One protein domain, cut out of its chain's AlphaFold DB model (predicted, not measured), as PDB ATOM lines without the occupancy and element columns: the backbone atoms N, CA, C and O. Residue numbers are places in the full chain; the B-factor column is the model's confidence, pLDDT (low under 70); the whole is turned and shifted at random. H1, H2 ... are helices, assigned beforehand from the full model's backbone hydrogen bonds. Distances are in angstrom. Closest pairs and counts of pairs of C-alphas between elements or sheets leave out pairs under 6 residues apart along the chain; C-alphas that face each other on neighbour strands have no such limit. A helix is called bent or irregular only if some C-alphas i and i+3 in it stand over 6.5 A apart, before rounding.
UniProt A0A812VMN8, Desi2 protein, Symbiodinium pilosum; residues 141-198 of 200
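Overview. This is residues 141 to 198 of the 200 residues of the protein "Desi2 protein" of Symbiodinium pilosum (UniProt A0A812VMN8). The longest helix, H2, is a crossbar, and the two other helices cross it almost at right angles, H1 near Gly 168 and H3 farther along near Gly 173. H1 and H3 run opposite ways, and the first residue of H1 comes near the last residues of H3, while two long links, residues 153 to 163 and 177 to 188, loop out and hold the two C-alphas farthest apart. The printed part has 58 residues with three named helices, in the order H1, H2, H3, and no named strand; the class is all helix. It is compact, with a radius of gyration of the C-alphas of 10.5 A, and its C-alphas span 29 by 23 by 15 A.

Along the chain. H2, residues 164 to 176, measures 18.3 A from first to last C-alpha and begins with C-alpha 164 at (6.752, 51.913, -2.802). H1, residues 141 to 152, measures 16.0 A, with C-alpha 141 at (-1.755, 46.186, 4.653). H3, residues 189 to 198, measures 14.4 A and ends with C-alpha 198 at (-9.461, 46.642, 1.779). No helix is bent or irregular.

Arrangement. H2 touches both other helices. H1 and H2 touch with 27 pairs of C-alphas within 8 A; their closest C-alphas are those of Gly 149 and Gly 168, 3.7 A apart. Their lines are about perpendicular, at 85 degrees. H2 and H3 touch with 38 such pairs; their closest C-alphas are those of Gly 173 and Gly 193, 3.5 A apart. Their lines are also about perpendicular, at 87 degrees. H1 and H3 are close but not clearly touching, with 1 pair of C-alphas within 8 A, those of Pro 141 and Lys 197, 6.8 A apart. They run opposite ways at a steep tilt of 42 degrees. In H1, H2 and H3 every O i to N i+4 pair is within hydrogen-bond range.

Size, cuts and confidence. The two C-alphas farthest apart are those of Asn 157 and Phe 187, at 30.1 A, while the first and last printed C-alphas, those of Pro 141 and Leu 198, are 8.2 A apart. The outline is rounded. The printed part has no cut. Both links are long: 11 residues between H1 and H2, and 12 between H2 and H3. The C-alphas of residues 177 to 188 lie 9 to 14 A from the mean of the C-alphas. The mean pLDDT of the printed part is 79.7, and H3 has a mean of 70. Confidence is under 70 at residue 141, residues 187 to 188, residue 191, residue 195 and residues 197 to 198 of this predicted model.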
ATOM      1  N   PRO A 141      -1.638  46.013   6.102       65.56
ATOM      2  CA  PRO A 141      -1.755  46.186   4.653       65.56
ATOM      3  C   PRO A 141      -0.734  47.164   4.077       65.56
ATOM      4  O   PRO A 141      -0.431  47.081   2.891       65.56
ATOM      5  N   LEU A 142      -0.197  48.088   4.886       70.38
ATOM      6  CA  LEU A 142       0.865  48.986   4.443       70.38
ATOM      7  C   LEU A 142       2.169  48.231   4.206       70.38
ATOM      8  O   LEU A 142       2.831  48.494   3.212       70.38
ATOM      9  N   GLU A 143       2.535  47.297   5.086       74.31
ATOM     10  CA  GLU A 143       3.765  46.512   4.935       74.31
ATOM     11  C   GLU A 143       3.690  45.611   3.702       74.31
ATOM     12  O   GLU A 143       4.638  45.577   2.920       74.31
ATOM     13  N   GLU A 144       2.544  44.962   3.467       79.12
ATOM     14  CA  GLU A 144       2.298  44.167   2.256       79.12
ATOM     15  C   GLU A 144       2.284  45.029   0.993       79.12
ATOM     16  O   GLU A 144       2.895  44.673  -0.008       79.12
ATOM     17  N   THR A 145       1.626  46.189   1.039       79.06
ATOM     18  CA  THR A 145       1.593  47.132  -0.087       79.06
ATOM     19  C   THR A 145       2.991  47.670  -0.383       79.06
ATOM     20  O   THR A 145       3.383  47.768  -1.541       79.06
ATOM     21  N   ILE A 146       3.781  47.976   0.649       81.56
ATOM     22  CA  ILE A 146       5.189  48.344   0.493       81.56
ATOM     23  C   ILE A 146       5.965  47.170  -0.108       81.56
ATOM     24  O   ILE A 146       6.739  47.391  -1.029       81.56
ATOM     25  N   ALA A 147       5.761  45.937   0.362       85.75
ATOM     26  CA  ALA A 147       6.434  44.756  -0.178       85.75
ATOM     27  C   ALA A 147       6.102  44.530  -1.664       85.75
ATOM     28  O   ALA A 147       7.011  44.337  -2.468       85.75
ATOM     29  N   GLU A 148       4.836  44.646  -2.059       86.94
ATOM     30  CA  GLU A 148       4.417  44.581  -3.466       86.94
ATOM     31  C   GLU A 148       4.999  45.722  -4.292       86.94
ATOM     32  O   GLU A 148       5.449  45.506  -5.414       86.94
ATOM     33  N   GLY A 149       5.048  46.932  -3.734       86.38
ATOM     34  CA  GLY A 149       5.698  48.074  -4.362       86.38
ATOM     35  C   GLY A 149       7.187  47.861  -4.595       86.38
ATOM     36  O   GLY A 149       7.685  48.166  -5.680       86.38
ATOM     37  N   LYS A 150       7.878  47.278  -3.609       89.00
ATOM     38  CA  LYS A 150       9.282  46.867  -3.718       89.00
ATOM     39  C   LYS A 150       9.463  45.844  -4.831       89.00
ATOM     40  O   LYS A 150      10.312  46.048  -5.697       89.00
ATOM     41  N   MET A 151       8.627  44.806  -4.861       88.62
ATOM     42  CA  MET A 151       8.648  43.800  -5.926       88.62
ATOM     43  C   MET A 151       8.391  44.433  -7.300       88.62
ATOM     44  O   MET A 151       9.122  44.155  -8.247       88.62
ATOM     45  N   ALA A 152       7.419  45.342  -7.401       86.00
ATOM     46  CA  ALA A 152       7.067  46.027  -8.642       86.00
ATOM     47  C   ALA A 152       8.191  46.929  -9.182       86.00
ATOM     48  O   ALA A 152       8.259  47.153 -10.388       86.00
ATOM     49  N   ARG A 153       9.089  47.435  -8.325       87.44
ATOM     50  CA  ARG A 153      10.306  48.153  -8.758       87.44
ATOM     51  C   ARG A 153      11.559  47.273  -8.857       87.44
ATOM     52  O   ARG A 153      12.636  47.812  -9.096       87.44
ATOM     53  N   GLY A 154      11.448  45.962  -8.628       85.31
ATOM     54  CA  GLY A 154      12.573  45.020  -8.658       85.31
ATOM     55  C   GLY A 154      13.518  45.088  -7.450       85.31
ATOM     56  O   GLY A 154      14.676  44.695  -7.558       85.31
ATOM     57  N   GLY A 155      13.068  45.618  -6.309       83.19
ATOM     58  CA  GLY A 155      13.842  45.634  -5.065       83.19
ATOM     59  C   GLY A 155      13.690  44.327  -4.280       83.19
ATOM     60  O   GLY A 155      12.568  43.898  -4.031       83.19
ATOM     61  N   GLU A 156      14.805  43.717  -3.862       72.88
ATOM     62  CA  GLU A 156      14.792  42.440  -3.123       72.88
ATOM     63  C   GLU A 156      15.071  42.589  -1.616       72.88
ATOM     64  O   GLU A 156      14.349  42.023  -0.804       72.88
ATOM     65  N   ASN A 157      16.096  43.355  -1.218       74.06
ATOM     66  CA  ASN A 157      16.588  43.405   0.175       74.06
ATOM     67  C   ASN A 157      16.831  44.827   0.707       74.06
ATOM     68  O   ASN A 157      17.580  45.023   1.667       74.06
ATOM     69  N   ASP A 158      16.231  45.844   0.092       80.94
ATOM     70  CA  ASP A 158      16.375  47.225   0.542       80.94
ATOM     71  C   ASP A 158      15.188  47.711   1.396       80.94
ATOM     72  O   ASP A 158      14.090  47.140   1.449       80.94
ATOM     73  N   GLY A 159      15.448  48.776   2.158       81.25
ATOM     74  CA  GLY A 159      14.435  49.448   2.968       81.25
ATOM     75  C   GLY A 159      13.344  50.099   2.116       81.25
ATOM     76  O   GLY A 159      13.394  50.082   0.889       81.25
ATOM     77  N   TYR A 160      12.351  50.698   2.774       83.31
ATOM     78  CA  TYR A 160      11.342  51.508   2.088       83.31
ATOM     79  C   TYR A 160      11.999  52.582   1.204       83.31
ATOM     80  O   TYR A 160      12.951  53.256   1.617       83.31
ATOM     81  N   LYS A 161      11.449  52.755   0.005       84.69
ATOM     82  CA  LYS A 161      11.775  53.825  -0.932       84.69
ATOM     83  C   LYS A 161      10.509  54.596  -1.287       84.69
ATOM     84  O   LYS A 161       9.395  54.082  -1.263       84.69
ATOM     85  N   PHE A 162      10.709  55.868  -1.604       81.88
ATOM     86  CA  PHE A 162       9.654  56.747  -2.078       81.88
ATOM     87  C   PHE A 162       8.952  56.141  -3.304       81.88
ATOM     88  O   PHE A 162       9.615  55.647  -4.218       81.88
ATOM     89  N   GLY A 163       7.619  56.132  -3.285       78.50
ATOM     90  CA  GLY A 163       6.794  55.499  -4.313       78.50
ATOM     91  C   GLY A 163       6.474  54.016  -4.082       78.50
ATOM     92  O   GLY A 163       5.611  53.499  -4.792       78.50
ATOM     93  N   ASP A 164       7.070  53.329  -3.091       84.88
ATOM     94  CA  ASP A 164       6.752  51.913  -2.802       84.88
ATOM     95  C   ASP A 164       5.250  51.727  -2.521       84.88
ATOM     96  O   ASP A 164       4.616  50.822  -3.054       84.88
ATOM     97  N   VAL A 165       4.633  52.631  -1.754       80.06
ATOM     98  CA  VAL A 165       3.194  52.535  -1.457       80.06
ATOM     99  C   VAL A 165       2.356  52.686  -2.733       80.06
ATOM    100  O   VAL A 165       1.473  51.870  -2.995       80.06
ATOM    101  N   SER A 166       2.642  53.702  -3.552       79.06
ATOM    102  CA  SER A 166       1.913  53.961  -4.800       79.06
ATOM    103  C   SER A 166       2.030  52.793  -5.775       79.06
ATOM    104  O   SER A 166       1.021  52.357  -6.326       79.06
ATOM    105  N   ARG A 167       3.243  52.249  -5.953       86.12
ATOM    106  CA  ARG A 167       3.500  51.110  -6.845       86.12
ATOM    107  C   ARG A 167       2.759  49.856  -6.396       86.12
ATOM    108  O   ARG A 167       2.175  49.186  -7.241       86.12
ATOM    109  N   GLY A 168       2.734  49.570  -5.094       85.62
ATOM    110  CA  GLY A 168       2.001  48.424  -4.552       85.62
ATOM    111  C   GLY A 168       0.496  48.529  -4.793       85.62
ATOM    112  O   GLY A 168      -0.128  47.591  -5.289       85.62
ATOM    113  N   LEU A 169      -0.085  49.706  -4.541       80.25
ATOM    114  CA  LEU A 169      -1.501  49.935  -4.828       80.25
ATOM    115  C   LEU A 169      -1.782  49.856  -6.333       80.25
ATOM    116  O   LEU A 169      -2.712  49.172  -6.742       80.25
ATOM    117  N   VAL A 170      -0.955  50.452  -7.187       81.00
ATOM    118  CA  VAL A 170      -1.125  50.334  -8.644       81.00
ATOM    119  C   VAL A 170      -1.032  48.879  -9.112       81.00
ATOM    120  O   VAL A 170      -1.870  48.453  -9.906       81.00
ATOM    121  N   ALA A 171      -0.082  48.094  -8.599       87.69
ATOM    122  CA  ALA A 171       0.048  46.672  -8.915       87.69
ATOM    123  C   ALA A 171      -1.208  45.883  -8.511       87.69
ATOM    124  O   ALA A 171      -1.777  45.153  -9.328       87.69
ATOM    125  N   SER A 172      -1.709  46.111  -7.295       84.50
ATOM    126  CA  SER A 172      -2.974  45.543  -6.814       84.50
ATOM    127  C   SER A 172      -4.169  45.934  -7.693       84.50
ATOM    128  O   SER A 172      -5.056  45.122  -7.968       84.50
ATOM    129  N   GLY A 173      -4.199  47.173  -8.179       79.25
ATOM    130  CA  GLY A 173      -5.256  47.672  -9.052       79.25
ATOM    131  C   GLY A 173      -5.235  47.075 -10.447       79.25
ATOM    132  O   GLY A 173      -6.285  46.672 -10.956       79.25
ATOM    133  N   LYS A 174      -4.036  46.959 -11.035       87.12
ATOM    134  CA  LYS A 174      -3.794  46.247 -12.297       87.12
ATOM    135  C   LYS A 174      -4.296  44.803 -12.180       87.12
ATOM    136  O   LYS A 174      -5.115  44.386 -13.002       87.12
ATOM    137  N   ALA A 175      -3.919  44.094 -11.112       88.62
ATOM    138  CA  ALA A 175      -4.389  42.732 -10.847       88.62
ATOM    139  C   ALA A 175      -5.921  42.656 -10.707       88.62
ATOM    140  O   ALA A 175      -6.560  41.796 -11.313       88.62
ATOM    141  N   SER A 176      -6.531  43.612 -10.000       82.00
ATOM    142  CA  SER A 176      -7.987  43.665  -9.786       82.00
ATOM    143  C   SER A 176      -8.803  43.844 -11.065       82.00
ATOM    144  O   SER A 176      -9.945  43.395 -11.129       82.00
ATOM    145  N   ARG A 177      -8.244  44.490 -12.098       86.25
ATOM    146  CA  ARG A 177      -8.885  44.591 -13.422       86.25
ATOM    147  C   ARG A 177      -8.433  43.509 -14.410       86.25
ATOM    148  O   ARG A 177      -8.705  43.642 -15.602       86.25
ATOM    149  N   GLY A 178      -7.720  42.484 -13.939       86.56
ATOM    150  CA  GLY A 178      -7.211  41.385 -14.764       86.56
ATOM    151  C   GLY A 178      -6.088  41.782 -15.727       86.56
ATOM    152  O   GLY A 178      -5.912  41.134 -16.756       86.56
ATOM    153  N   ALA A 179      -5.360  42.863 -15.443       89.25
ATOM    154  CA  ALA A 179      -4.222  43.283 -16.255       89.25
ATOM    155  C   ALA A 179      -2.956  42.498 -15.894       89.25
ATOM    156  O   ALA A 179      -2.770  42.104 -14.742       89.25
ATOM    157  N   ALA A 180      -2.065  42.327 -16.870       88.38
ATOM    158  CA  ALA A 180      -0.745  41.766 -16.617       88.38
ATOM    159  C   ALA A 180       0.118  42.755 -15.797       88.38
ATOM    160  O   ALA A 180      -0.089  43.969 -15.903       88.38
ATOM    161  N   PRO A 181       1.084  42.276 -14.989       83.00
ATOM    162  CA  PRO A 181       1.914  43.144 -14.143       83.00
ATOM    163  C   PRO A 181       2.692  44.225 -14.909       83.00
ATOM    164  O   PRO A 181       2.905  45.321 -14.394       83.00
ATOM    165  N   ASP A 182       3.078  43.924 -16.147       84.25
ATOM    166  CA  ASP A 182       3.823  44.781 -17.075       84.25
ATOM    167  C   ASP A 182       2.929  45.719 -17.905       84.25
ATOM    168  O   ASP A 182       3.423  46.555 -18.658       84.25
ATOM    169  N   SER A 183       1.604  45.612 -17.772       85.50
ATOM    170  CA  SER A 183       0.679  46.510 -18.459       85.50
ATOM    171  C   SER A 183       0.861  47.942 -17.963       85.50
ATOM    172  O   SER A 183       0.982  48.171 -16.759       85.50
ATOM    173  N   GLY A 184       0.787  48.917 -18.870       82.19
ATOM    174  CA  GLY A 184       0.833  50.333 -18.507       82.19
ATOM    175  C   GLY A 184      -0.260  50.722 -17.507       82.19
ATOM    176  O   GLY A 184      -1.354  50.131 -17.480       82.19
ATOM    177  N   TYR A 185       0.053  51.713 -16.670       79.25
ATOM    178  CA  TYR A 185      -0.917  52.344 -15.782       79.25
ATOM    179  C   TYR A 185      -2.154  52.828 -16.551       79.25
ATOM    180  O   TYR A 185      -2.059  53.401 -17.638       79.25
ATOM    181  N   LYS A 186      -3.332  52.616 -15.963       75.19
ATOM    182  CA  LYS A 186      -4.575  53.263 -16.378       75.19
ATOM    183  C   LYS A 186      -5.147  54.066 -15.228       75.19
ATOM    184  O   LYS A 186      -5.115  53.626 -14.078       75.19
ATOM    185  N   PHE A 187      -5.738  55.213 -15.556       65.94
ATOM    186  CA  PHE A 187      -6.477  56.012 -14.590       65.94
ATOM    187  C   PHE A 187      -7.494  55.133 -13.829       65.94
ATOM    188  O   PHE A 187      -8.222  54.319 -14.410       65.94
ATOM    189  N   GLY A 188      -7.462  55.227 -12.498       68.00
ATOM    190  CA  GLY A 188      -8.237  54.380 -11.592       68.00
ATOM    191  C   GLY A 188      -7.569  53.064 -11.164       68.00
ATOM    192  O   GLY A 188      -8.135  52.382 -10.310       68.00
ATOM    193  N   ASP A 189      -6.387  52.695 -11.682       75.06
ATOM    194  CA  ASP A 189      -5.619  51.545 -11.167       75.06
ATOM    195  C   ASP A 189      -5.232  51.773  -9.704       75.06
ATOM    196  O   ASP A 189      -5.450  50.900  -8.870       75.06
ATOM    197  N   LEU A 190      -4.781  52.977  -9.350       72.62
ATOM    198  CA  LEU A 190      -4.485  53.314  -7.960       72.62
ATOM    199  C   LEU A 190      -5.712  53.092  -7.054       72.62
ATOM    200  O   LEU A 190      -5.637  52.352  -6.075       72.62
ATOM    201  N   THR A 191      -6.864  53.660  -7.424       66.88
ATOM    202  CA  THR A 191      -8.119  53.547  -6.663       66.88
ATOM    203  C   THR A 191      -8.598  52.098  -6.540       66.88
ATOM    204  O   THR A 191      -8.972  51.665  -5.449       66.88
ATOM    205  N   ARG A 192      -8.548  51.314  -7.628       74.19
ATOM    206  CA  ARG A 192      -8.882  49.877  -7.609       74.19
ATOM    207  C   ARG A 192      -7.966  49.088  -6.683       74.19
ATOM    208  O   ARG A 192      -8.445  48.220  -5.963       74.19
ATOM    209  N   GLY A 193      -6.678  49.404  -6.684       73.25
ATOM    210  CA  GLY A 193      -5.710  48.771  -5.801       73.25
ATOM    211  C   GLY A 193      -6.007  48.998  -4.337       73.25
ATOM    212  O   GLY A 193      -5.974  48.057  -3.543       73.25
ATOM    213  N   VAL A 194      -6.388  50.230  -3.997       70.19
ATOM    214  CA  VAL A 194      -6.801  50.528  -2.631       70.19
ATOM    215  C   VAL A 194      -8.052  49.742  -2.254       70.19
ATOM    216  O   VAL A 194      -8.077  49.135  -1.188       70.19
ATOM    217  N   ILE A 195      -9.053  49.671  -3.140       66.88
ATOM    218  CA  ILE A 195     -10.250  48.838  -2.923       66.88
ATOM    219  C   ILE A 195      -9.854  47.380  -2.669       66.88
ATOM    220  O   ILE A 195     -10.289  46.802  -1.677       66.88
ATOM    221  N   SER A 196      -8.995  46.809  -3.514       70.06
ATOM    222  CA  SER A 196      -8.565  45.412  -3.408       70.06
ATOM    223  C   SER A 196      -7.951  45.087  -2.053       70.06
ATOM    224  O   SER A 196      -8.315  44.086  -1.444       70.06
ATOM    225  N   LYS A 197      -7.053  45.945  -1.555       68.56
ATOM    226  CA  LYS A 197      -6.353  45.761  -0.271       68.56
ATOM    227  C   LYS A 197      -7.246  45.915   0.959       68.56
ATOM    228  O   LYS A 197      -6.815  45.680   2.083       68.56
ATOM    229  N   LEU A 198      -8.476  46.357   0.746       58.28
ATOM    230  CA  LEU A 198      -9.461  46.642   1.779       58.28
ATOM    231  C   LEU A 198     -10.614  45.656   1.813       58.28
ATOM    232  O   LEU A 198     -11.320  45.583   2.821       58.28
TER     233      LEU A 198